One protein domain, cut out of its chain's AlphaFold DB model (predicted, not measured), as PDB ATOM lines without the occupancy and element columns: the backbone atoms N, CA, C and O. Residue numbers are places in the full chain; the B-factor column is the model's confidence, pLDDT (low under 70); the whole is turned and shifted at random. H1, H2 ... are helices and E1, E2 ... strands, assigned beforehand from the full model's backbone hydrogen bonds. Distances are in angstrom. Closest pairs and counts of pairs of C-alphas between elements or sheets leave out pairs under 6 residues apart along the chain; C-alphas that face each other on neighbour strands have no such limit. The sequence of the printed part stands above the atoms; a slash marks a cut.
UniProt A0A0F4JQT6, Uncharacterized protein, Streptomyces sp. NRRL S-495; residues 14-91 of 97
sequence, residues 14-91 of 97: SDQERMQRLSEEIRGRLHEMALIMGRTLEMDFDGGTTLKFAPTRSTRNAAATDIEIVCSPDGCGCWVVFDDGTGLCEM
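This is residues 14 to 91 of the 97 residues of an uncharacterized protein of Streptomyces sp. NRRL S-495 (UniProt A0A0F4JQT6). One long helix, H1, crosses one face of a strongly twisted sheet of four strands, and its first part, residues 14 to 25, sticks out free beyond the sheet as an arm. The other face of the sheet is bare, and the strands follow one another as hairpins. The printed part has 78 residues, with one named helix and four named strands in the order H1, E1, E2, E3, E4; the sheet order is E1, E2, E3, E4, antiparallel throughout, and the class is mixed, helices and strands. It is only just compact, close to loose, with a radius of gyration of the C-alphas of 13.9 A, and it spans 42 by 27 by 20 A.

H1 covers residues 14 to 41 and is 40.5 A long from first to last C-alpha, beginning with C-alpha 14 at (-68.589, -48.803, 33.536) and ending with C-alpha 41 at (-29.146, -42.944, 26.202). E1, residues 50 to 57, measures 20.5 A and bends by 56 degrees at residue 53. E2, residues 64 to 72, measures 22.9 A and bends by 57 degrees at residue 69. E3, residues 75 to 82, measures 21.6 A. E4, residues 87 to 90, measures 9.9 A and ends with C-alpha 90 at (-32.486, -43.729, 19.712).

H1 is on the sheet at a height over the sheet of 7.5 A, in two layers, a helix on one face of a sheet. It runs across the strands, at 78 degrees to E1 on the local plane. Its closest C-alphas to E1 are those of Leu 30 and Leu 51, 6.3 A apart, and to E4 those of Met 37 and Cys 89, 6.0 A apart. In H1 every O i to N i+4 pair is within hydrogen-bond range. The strands form a meander, each the antiparallel neighbour of the one before. In the hairpin E1 and E2, N 50 and O 71 are within hydrogen-bond range at 2.8 A. In the hairpin E2 and E3, N 77 and O 70 are within range at 2.7 A. In the hairpin E3 and E4, N 80 and O 88 are within range at 2.8 A. The edge strands E1 and E4 are apart.

The outline is elongated, and the C-alphas farthest apart, those of Ser 14 and Arg 60, are 42.6 A from each other. Without residues 14 to 25, the body spans 33 by 24 by 21 A. The printed part has no cut. The links E2 to E3 and E3 to E4 are tight, those from H1 to E1 and E1 to E2 are short, and no link is long. The mean pLDDT of the printed part is 91.6, and residue 47 is under 70.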
ATOM      1  N   SER A  14     -69.489 -47.643  33.484       98.00
ATOM      2  CA  SER A  14     -68.589 -48.803  33.536       98.00
ATOM      3  C   SER A  14     -67.381 -48.676  32.604       98.00
ATOM      4  O   SER A  14     -66.287 -49.125  32.940       98.00
ATOM      5  N   ASP A  15     -67.560 -48.070  31.428       98.56
ATOM      6  CA  ASP A  15     -66.460 -47.845  30.489       98.56
ATOM      7  C   ASP A  15     -65.585 -46.670  30.928       98.56
ATOM      8  O   ASP A  15     -64.370 -46.736  30.763       98.56
ATOM      9  N   GLN A  16     -66.163 -45.644  31.557       98.25
ATOM     10  CA  GLN A  16     -65.411 -44.546  32.167       98.25
ATOM     11  C   GLN A  16     -64.434 -45.068  33.234       98.25
ATOM     12  O   GLN A  16     -63.249 -44.740  33.194       98.25
ATOM     13  N   GLU A  17     -64.898 -45.926  34.147       98.44
ATOM     14  CA  GLU A  17     -64.045 -46.540  35.174       98.44
ATOM     15  C   GLU A  17     -62.938 -47.413  34.567       98.44
ATOM     16  O   GLU A  17     -61.789 -47.383  35.012       98.44
ATOM     17  N   ARG A  18     -63.261 -48.191  33.524       98.31
ATOM     18  CA  ARG A  18     -62.270 -49.010  32.810       98.31
ATOM     19  C   ARG A  18     -61.219 -48.144  32.127       98.31
ATOM     20  O   ARG A  18     -60.034 -48.435  32.260       98.31
ATOM     21  N   MET A  19     -61.638 -47.082  31.443       98.38
ATOM     22  CA  MET A  19     -60.735 -46.130  30.799       98.38
ATOM     23  C   MET A  19     -59.817 -45.450  31.812       98.38
ATOM     24  O   MET A  19     -58.631 -45.289  31.531       98.38
ATOM     25  N   GLN A  20     -60.320 -45.105  32.999       98.25
ATOM     26  CA  GLN A  20     -59.501 -44.528  34.063       98.25
ATOM     27  C   GLN A  20     -58.413 -45.501  34.537       98.25
ATOM     28  O   GLN A  20     -57.238 -45.140  34.522       98.25
ATOM     29  N   ARG A  21     -58.776 -46.751  34.861       98.38
ATOM     30  CA  ARG A  21     -57.802 -47.774  35.286       98.38
ATOM     31  C   ARG A  21     -56.745 -48.051  34.216       98.38
ATOM     32  O   ARG A  21     -55.558 -48.078  34.520       98.38
ATOM     33  N   LEU A  22     -57.169 -48.204  32.960       98.31
ATOM     34  CA  LEU A  22     -56.252 -48.411  31.834       98.31
ATOM     35  C   LEU A  22     -55.310 -47.218  31.647       98.31
ATOM     36  O   LEU A  22     -54.133 -47.404  31.354       98.31
ATOM     37  N   SER A  23     -55.803 -45.993  31.841       96.62
ATOM     38  CA  SER A  23     -54.982 -44.786  31.716       96.62
ATOM     39  C   SER A  23     -53.899 -44.711  32.793       96.62
ATOM     40  O   SER A  23     -52.776 -44.300  32.506       96.62
ATOM     41  N   GLU A  24     -54.219 -45.102  34.027       97.56
ATOM     42  CA  GLU A  24     -53.255 -45.163  35.130       97.56
ATOM     43  C   GLU A  24     -52.184 -46.230  34.874       97.56
ATOM     44  O   GLU A  24     -50.992 -45.944  34.999       97.56
ATOM     45  N   GLU A  25     -52.596 -47.421  34.435       97.81
ATOM     46  CA  GLU A  25     -51.682 -48.509  34.081       97.81
ATOM     47  C   GLU A  25     -50.735 -48.104  32.944       97.81
ATOM     48  O   GLU A  25     -49.515 -48.195  33.087       97.81
ATOM     49  N   ILE A  26     -51.282 -47.590  31.838       96.56
ATOM     50  CA  ILE A  26     -50.494 -47.161  30.677       96.56
ATOM     51  C   ILE A  26     -49.524 -46.043  31.064       96.56
ATOM     52  O   ILE A  26     -48.373 -46.072  30.634       96.56
ATOM     53  N   ARG A  27     -49.934 -45.086  31.907       94.94
ATOM     54  CA  ARG A  27     -49.038 -44.016  32.375       94.94
ATOM     55  C   ARG A  27     -47.849 -44.576  33.154       94.94
ATOM     56  O   ARG A  27     -46.727 -44.140  32.918       94.94
ATOM     57  N   GLY A  28     -48.085 -45.541  34.043       94.81
ATOM     58  CA  GLY A  28     -47.015 -46.211  34.785       94.81
ATOM     59  C   GLY A  28     -46.044 -46.950  33.862       94.81
ATOM     60  O   GLY A  28     -44.834 -46.779  33.980       94.81
ATOM     61  N   ARG A  29     -46.570 -47.706  32.890       96.94
ATOM     62  CA  ARG A  29     -45.755 -48.441  31.908       96.94
ATOM     63  C   ARG A  29     -44.945 -47.521  31.006       96.94
ATOM     64  O   ARG A  29     -43.762 -47.759  30.798       96.94
ATOM     65  N   LEU A  30     -45.551 -46.445  30.518       95.56
ATOM     66  CA  LEU A  30     -44.850 -45.448  29.712       95.56
ATOM     67  C   LEU A  30     -43.731 -44.763  30.491       95.56
ATOM     68  O   LEU A  30     -42.659 -44.528  29.941       95.56
ATOM     69  N   HIS A  31     -43.956 -44.473  31.772       95.06
ATOM     70  CA  HIS A  31     -42.924 -43.902  32.627       95.06
ATOM     71  C   HIS A  31     -41.751 -44.873  32.825       95.06
ATOM     72  O   HIS A  31     -40.598 -44.478  32.687       95.06
ATOM     73  N   GLU A  32     -42.035 -46.153  33.066       96.38
ATOM     74  CA  GLU A  32     -41.018 -47.207  33.150       96.38
ATOM     75  C   GLU A  32     -40.191 -47.310  31.855       96.38
ATOM     76  O   GLU A  32     -38.960 -47.311  31.904       96.38
ATOM     77  N   MET A  33     -40.849 -47.308  30.689       96.06
ATOM     78  CA  MET A  33     -40.171 -47.312  29.388       96.06
ATOM     79  C   MET A  33     -39.291 -46.071  29.189       96.06
ATOM     80  O   MET A  33     -38.156 -46.193  28.729       96.06
ATOM     81  N   ALA A  34     -39.774 -44.887  29.573       94.06
ATOM     82  CA  ALA A  34     -39.007 -43.647  29.481       94.06
ATOM     83  C   ALA A  34     -37.764 -43.660  30.387       94.06
ATOM     84  O   ALA A  34     -36.699 -43.221  29.965       94.06
ATOM     85  N   LEU A  35     -37.861 -44.218  31.600       94.75
ATOM     86  CA  LEU A  35     -36.712 -44.384  32.497       94.75
ATOM     87  C   LEU A  35     -35.668 -45.352  31.926       94.75
ATOM     88  O   LEU A  35     -34.469 -45.087  32.019       94.75
ATOM     89  N   ILE A  36     -36.100 -46.467  31.325       95.75
ATOM     90  CA  ILE A  36     -35.195 -47.398  30.630       95.75
ATOM     91  C   ILE A  36     -34.481 -46.674  29.491       95.75
ATOM     92  O   ILE A  36     -33.260 -46.780  29.360       95.75
ATOM     93  N   MET A  37     -35.229 -45.911  28.698       94.19
ATOM     94  CA  MET A  37     -34.686 -45.152  27.584       94.19
ATOM     95  C   MET A  37     -33.675 -44.095  28.043       94.19
ATOM     96  O   MET A  37     -32.580 -44.032  27.491       94.19
ATOM     97  N   GLY A  38     -34.000 -43.322  29.082       93.12
ATOM     98  CA  GLY A  38     -33.121 -42.279  29.616       93.12
ATOM     99  C   GLY A  38     -31.818 -42.869  30.141       93.12
ATOM    100  O   GLY A  38     -30.735 -42.410  29.797       93.12
ATOM    101  N   ARG A  39     -31.902 -43.999  30.853       95.56
ATOM    102  CA  ARG A  39     -30.718 -44.757  31.277       95.56
ATOM    103  C   ARG A  39     -29.893 -45.299  30.111       95.56
ATOM    104  O   ARG A  39     -28.676 -45.348  30.221       95.56
ATOM    105  N   THR A  40     -30.541 -45.747  29.038       95.44
ATOM    106  CA  THR A  40     -29.865 -46.332  27.865       95.44
ATOM    107  C   THR A  40     -29.137 -45.271  27.042       95.44
ATOM    108  O   THR A  40     -28.078 -45.552  26.494       95.44
ATOM    109  N   LEU A  41     -29.700 -44.063  26.965       92.62
ATOM    110  CA  LEU A  41     -29.146 -42.944  26.202       92.62
ATOM    111  C   LEU A  41     -28.318 -41.965  27.043       92.62
ATOM    112  O   LEU A  41     -27.825 -40.986  26.494       92.62
ATOM    113  N   GLU A  42     -28.184 -42.205  28.350       94.00
ATOM    114  CA  GLU A  42     -27.552 -41.274  29.300       94.00
ATOM    115  C   GLU A  42     -28.212 -39.878  29.279       94.00
ATOM    116  O   GLU A  42     -27.549 -38.844  29.342       94.00
ATOM    117  N   MET A  43     -29.546 -39.853  29.183       88.38
ATOM    118  CA  MET A  43     -30.366 -38.642  29.118       88.38
ATOM    119  C   MET A  43     -31.362 -38.574  30.274       88.38
ATOM    120  O   MET A  43     -32.013 -39.565  30.612       88.38
ATOM    121  N   ASP A  44     -31.556 -37.367  30.801       86.56
ATOM    122  CA  ASP A  44     -32.631 -37.068  31.742       86.56
ATOM    123  C   ASP A  44     -33.831 -36.476  30.994       86.56
ATOM    124  O   ASP A  44     -33.739 -35.428  30.353       86.56
ATOM    125  N   PHE A  45     -34.979 -37.148  31.088       80.94
ATOM    126  CA  PHE A  45     -36.243 -36.642  30.561       80.94
ATOM    127  C   PHE A  45     -36.964 -35.858  31.660       80.94
ATOM    128  O   PHE A  45     -37.491 -36.434  32.612       80.94
ATOM    129  N   ASP A  46     -36.947 -34.530  31.551       74.38
ATOM    130  CA  ASP A  46     -37.559 -33.627  32.522       74.38
ATOM    131  C   ASP A  46     -39.076 -33.434  32.302       74.38
ATOM    132  O   ASP A  46     -39.709 -34.038  31.426       74.38
ATOM    133  N   GLY A  47     -39.674 -32.562  33.124       66.06
ATOM    134  CA  GLY A  47     -41.107 -32.247  33.118       66.06
ATOM    135  C   GLY A  47     -41.634 -31.551  31.853       66.06
ATOM    136  O   GLY A  47     -42.829 -31.266  31.796       66.06
ATOM    137  N   GLY A  48     -40.786 -31.279  30.854       77.19
ATOM    138  CA  GLY A  48     -41.187 -30.788  29.534       77.19
ATOM    139  C   GLY A  48     -41.463 -31.894  28.511       77.19
ATOM    140  O   GLY A  48     -41.876 -31.601  27.388       77.19
ATOM    141  N   THR A  49     -41.240 -33.159  28.875       87.50
ATOM    142  CA  THR A  49     -41.391 -34.286  27.954       87.50
ATOM    143  C   THR A  49     -42.800 -34.881  27.967       87.50
ATOM    144  O   THR A  49     -43.462 -35.002  28.997       87.50
ATOM    145  N   THR A  50     -43.285 -35.265  26.788       93.38
ATOM    146  CA  THR A  50     -44.548 -35.989  26.622       93.38
ATOM    147  C   THR A  50     -44.260 -37.466  26.437       93.38
ATOM    148  O   THR A  50     -43.538 -37.840  25.515       93.38
ATOM    149  N   LEU A  51     -44.868 -38.307  27.271       94.56
ATOM    150  CA  LEU A  51     -44.808 -39.752  27.100       94.56
ATOM    151  C   LEU A  51     -45.943 -40.226  26.193       94.56
ATOM    152  O   LEU A  51     -47.097 -39.830  26.382       94.56
ATOM    153  N   LYS A  52     -45.637 -41.090  25.229       94.31
ATOM    154  CA  LYS A  52     -46.632 -41.696  24.336       94.31
ATOM    155  C   LYS A  52     -46.206 -43.107  23.946       94.31
ATOM    156  O   LYS A  52     -45.067 -43.482  24.156       94.31
ATOM    157  N   PHE A  53     -47.134 -43.893  23.412       95.56
ATOM    158  CA  PHE A  53     -46.836 -45.170  22.768       95.56
ATOM    159  C   PHE A  53     -47.364 -45.086  21.342       95.56
ATOM    160  O   PHE A  53     -48.574 -45.186  21.127       95.56
ATOM    161  N   ALA A  54     -46.481 -44.839  20.379       94.81
ATOM    162  CA  ALA A  54     -46.865 -44.710  18.976       94.81
ATOM    163  C   ALA A  54     -45.976 -45.601  18.100       94.81
ATOM    164  O   ALA A  54     -44.905 -45.170  17.672       94.81
ATOM    165  N   PRO A  55     -46.400 -46.852  17.841       93.00
ATOM    166  CA  PRO A  55     -45.727 -47.720  16.891       93.00
ATOM    167  C   PRO A  55     -45.869 -47.160  15.480       93.00
ATOM    168  O   PRO A  55     -46.973 -46.889  15.003       93.00
ATOM    169  N   THR A  56     -44.746 -47.041  14.792       89.12
ATOM    170  CA  THR A  56     -44.666 -46.657  13.390       89.12
ATOM    171  C   THR A  56     -43.760 -47.641  12.671       89.12
ATOM    172  O   THR A  56     -42.785 -48.150  13.225       89.12
ATOM    173  N   ARG A  57     -44.104 -47.970  11.424       84.25
ATOM    174  CA  ARG A  57     -43.208 -48.780  10.601       84.25
ATOM    175  C   ARG A  57     -41.937 -47.971  10.366       84.25
ATOM    176  O   ARG A  57     -42.047 -46.836   9.896       84.25
ATOM    177  N   SER A  58     -40.774 -48.554  10.646       80.44
ATOM    178  CA  SER A  58     -39.526 -47.836  10.430       80.44
ATOM    179  C   SER A  58     -39.363 -47.492   8.952       80.44
ATOM    180  O   SER A  58     -39.583 -48.317   8.060       80.44
ATOM    181  N   THR A  59     -38.995 -46.243   8.679       78.69
ATOM    182  CA  THR A  59     -38.757 -45.752   7.314       78.69
ATOM    183  C   THR A  59     -37.390 -46.172   6.780       78.69
ATOM    184  O   THR A  59     -37.152 -46.071   5.576       78.69
ATOM    185  N   ARG A  60     -36.501 -46.657   7.657       78.06
ATOM    186  CA  ARG A  60     -35.102 -46.981   7.339       78.06
ATOM    187  C   ARG A  60     -34.825 -48.476   7.330       78.06
ATOM    188  O   ARG A  60     -34.027 -48.932   6.519       78.06
ATOM    189  N   ASN A  61     -35.514 -49.241   8.175       79.19
ATOM    190  CA  ASN A  61     -35.424 -50.692   8.174       79.19
ATOM    191  C   ASN A  61     -36.820 -51.316   8.061       79.19
ATOM    192  O   ASN A  61     -37.629 -51.252   8.976       79.19
ATOM    193  N   ALA A  62     -37.099 -51.968   6.932       81.81
ATOM    194  CA  ALA A  62     -38.391 -52.611   6.703       81.81
ATOM    195  C   ALA A  62     -38.697 -53.763   7.684       81.81
ATOM    196  O   ALA A  62     -39.867 -54.133   7.788       81.81
ATOM    197  N   ALA A  63     -37.666 -54.285   8.361       84.94
ATOM    198  CA  ALA A  63     -37.698 -55.323   9.393       84.94
ATOM    199  C   ALA A  63     -37.604 -54.740  10.822       84.94
ATOM    200  O   ALA A  63     -37.115 -55.400  11.740       84.94
ATOM    201  N   ALA A  64     -37.991 -53.469  10.999       89.19
ATOM    202  CA  ALA A  64     -38.030 -52.815  12.299       89.19
ATOM    203  C   ALA A  64     -39.317 -52.006  12.518       89.19
ATOM    204  O   ALA A  64     -39.917 -51.448  11.588       89.19
ATOM    205  N   THR A  65     -39.722 -51.921  13.783       92.75
ATOM    206  CA  THR A  65     -40.807 -51.054  14.253       92.75
ATOM    207  C   THR A  65     -40.238 -50.008  15.198       92.75
ATOM    208  O   THR A  65     -39.637 -50.358  16.213       92.75
ATOM    209  N   ASP A  66     -40.475 -48.738  14.880       92.94
ATOM    210  CA  ASP A  66     -40.074 -47.608  15.710       92.94
ATOM    211  C   ASP A  66     -41.244 -47.266  16.632       92.94
ATOM    212  O   ASP A  66     -42.342 -46.945  16.168       92.94
ATOM    213  N   ILE A  67     -41.040 -47.354  17.943       95.06
ATOM    214  CA  ILE A  67     -42.060 -47.022  18.936       95.06
ATOM    215  C   ILE A  67     -41.635 -45.739  19.633       95.06
ATOM    216  O   ILE A  67     -40.712 -45.754  20.443       95.06
ATOM    217  N   GLU A  68     -42.311 -44.630  19.335       95.31
ATOM    218  CA  GLU A  68     -42.051 -43.364  20.020       95.31
ATOM    219  C   GLU A  68     -42.506 -43.472  21.481       95.31
ATOM    220  O   GLU A  68     -43.672 -43.805  21.725       95.31
ATOM    221  N   ILE A  69     -41.603 -43.174  22.424       95.50
ATOM    222  CA  ILE A  69     -41.833 -43.298  23.876       95.50
ATOM    223  C   ILE A  69     -41.889 -41.940  24.568       95.50
ATOM    224  O   ILE A  69     -42.763 -41.694  25.399       95.50
ATOM    225  N   VAL A  70     -40.967 -41.047  24.218       94.19
ATOM    226  CA  VAL A  70     -40.786 -39.745  24.863       94.19
ATOM    227  C   VAL A  70     -40.564 -38.683  23.799       94.19
ATOM    228  O   VAL A  70     -39.790 -38.897  22.877       94.19
ATOM    229  N   CYS A  71     -41.237 -37.543  23.894       92.19
ATOM    230  CA  CYS A  71     -41.040 -36.423  22.980       92.19
ATOM    231  C   CYS A  71     -40.751 -35.141  23.746       92.19
ATOM    232  O   CYS A  71     -41.470 -34.808  24.688       92.19
ATOM    233  N   SER A  72     -39.734 -34.414  23.303       87.00
ATOM    234  CA  SER A  72     -39.426 -33.047  23.706       87.00
ATOM    235  C   SER A  72     -39.621 -32.108  22.502       87.00
ATOM    236  O   SER A  72     -39.909 -32.573  21.392       87.00
ATOM    237  N   PRO A  73     -39.467 -30.785  22.674       84.50
ATOM    238  CA  PRO A  73     -39.440 -29.848  21.550       84.50
ATOM    239  C   PRO A  73     -38.365 -30.158  20.492       84.50
ATOM    240  O   PRO A  73     -38.539 -29.779  19.336       84.50
ATOM    241  N   ASP A  74     -37.299 -30.868  20.866       80.00
ATOM    242  CA  ASP A  74     -36.171 -31.199  19.985       80.00
ATOM    243  C   ASP A  74     -36.392 -32.489  19.177       80.00
ATOM    244  O   ASP A  74     -35.614 -32.814  18.279       80.00
ATOM    245  N   GLY A  75     -37.464 -33.229  19.471       87.75
ATOM    246  CA  GLY A  75     -37.834 -34.448  18.766       87.75
ATOM    247  C   GLY A  75     -38.348 -35.544  19.690       87.75
ATOM    248  O   GLY A  75     -38.461 -35.387  20.907       87.75
ATOM    249  N   CYS A  76     -38.674 -36.683  19.091       92.25
ATOM    250  CA  CYS A  76     -39.090 -37.873  19.821       92.25
ATOM    251  C   CYS A  76     -37.938 -38.864  19.932       92.25
ATOM    252  O   CYS A  76     -37.113 -38.964  19.033       92.25
ATOM    253  N   GLY A  77     -37.899 -39.593  21.034       93.25
ATOM    254  CA  GLY A  77     -37.068 -40.756  21.248       93.25
ATOM    255  C   GLY A  77     -37.868 -42.038  21.024       93.25
ATOM    256  O   GLY A  77     -39.026 -42.135  21.450       93.25
ATOM    257  N   CYS A  78     -37.242 -43.012  20.365       94.62
ATOM    258  CA  CYS A  78     -37.847 -44.288  20.017       94.62
ATOM    259  C   CYS A  78     -37.137 -45.468  20.668       94.62
ATOM    260  O   CYS A  78     -35.911 -45.491  20.788       94.62
ATOM    261  N   TRP A  79     -37.926 -46.486  20.997       95.44
ATOM    262  CA  TRP A  79     -37.449 -47.859  21.092       95.44
ATOM    263  C   TRP A  79     -37.671 -48.536  19.737       95.44
ATOM    264  O   TRP A  79     -38.806 -48.640  19.270       95.44
ATOM    265  N   VAL A  80     -36.583 -48.956  19.097       94.44
ATOM    266  CA  VAL A  80     -36.602 -49.676  17.821       94.44
ATOM    267  C   VAL A  80     -36.551 -51.166  18.115       94.44
ATOM    268  O   VAL A  80     -35.641 -51.627  18.806       94.44
ATOM    269  N   VAL A  81     -37.525 -51.908  17.592       93.56
ATOM    270  CA  VAL A  81     -37.616 -53.368  17.723       93.56
ATOM    271  C   VAL A  81     -37.345 -54.002  16.371       93.56
ATOM    272  O   VAL A  81     -38.058 -53.703  15.412       93.56
ATOM    273  N   PHE A  82     -36.341 -54.873  16.301       91.56
ATOM    274  CA  PHE A  82     -35.988 -55.619  15.095       91.56
ATOM    275  C   PHE A  82     -36.671 -56.993  15.073       91.56
ATOM    276  O   PHE A  82     -36.967 -57.572  16.120       91.56
ATOM    277  N   ASP A  83     -36.880 -57.546  13.876       90.31
ATOM    278  CA  ASP A  83     -37.507 -58.865  13.682       90.31
ATOM    279  C   ASP A  83     -36.736 -60.026  14.346       90.31
ATOM    280  O   ASP A  83     -37.309 -61.081  14.617       90.31
ATOM    281  N   ASP A  84     -35.442 -59.844  14.631       90.88
ATOM    282  CA  ASP A  84     -34.610 -60.821  15.343       90.88
ATOM    283  C   ASP A  84     -34.786 -60.789  16.876       90.88
ATOM    284  O   ASP A  84     -34.151 -61.563  17.596       90.88
ATOM    285  N   GLY A  85     -35.665 -59.916  17.380       88.62
ATOM    286  CA  GLY A  85     -35.967 -59.756  18.801       88.62
ATOM    287  C   GLY A  85     -34.998 -58.846  19.556       88.62
ATOM    288  O   GLY A  85     -35.175 -58.646  20.759       88.62
ATOM    289  N   THR A  86     -33.993 -58.282  18.885       92.88
ATOM    290  CA  THR A  86     -33.138 -57.248  19.469       92.88
ATOM    291  C   THR A  86     -33.815 -55.879  19.420       92.88
ATOM    292  O   THR A  86     -34.828 -55.669  18.745       92.88
ATOM    293  N   GLY A  87     -33.263 -54.916  20.156       93.00
ATOM    294  CA  GLY A  87     -33.735 -53.544  20.086       93.00
ATOM    295  C   GLY A  87     -32.723 -52.539  20.604       93.00
ATOM    296  O   GLY A  87     -31.786 -52.887  21.324       93.00
ATOM    297  N   LEU A  88     -32.933 -51.284  20.226       94.38
ATOM    298  CA  LEU A  88     -32.125 -50.148  20.658       94.38
ATOM    299  C   LEU A  88     -33.017 -48.967  21.029       94.38
ATOM    300  O   LEU A  88     -34.168 -48.886  20.604       94.38
ATOM    301  N   CYS A  89     -32.480 -48.054  21.829       94.69
ATOM    302  CA  CYS A  89     -33.070 -46.735  22.020       94.69
ATOM    303  C   CYS A  89     -32.344 -45.742  21.111       94.69
ATOM    304  O   CYS A  89     -31.122 -45.808  20.994       94.69
ATOM    305  N   GLU A  90     -33.072 -44.815  20.499       92.31
ATOM    306  CA  GLU A  90     -32.486 -43.729  19.712       92.31
ATOM    307  C   GLU A  90     -33.220 -42.411  19.951       92.31
ATOM    308  O   GLU A  90     -34.432 -42.385  20.177       92.31
ATOM    309  N   MET A  91     -32.485 -41.304  19.881       89.00
ATOM    310  CA  MET A  91     -33.048 -39.962  19.886       89.00
ATOM    311  C   MET A  91     -32.197 -39.053  18.977       89.00
ATOM    312  O   MET A  91     -30.988 -38.966  19.185       89.00
TER     313      MET A  91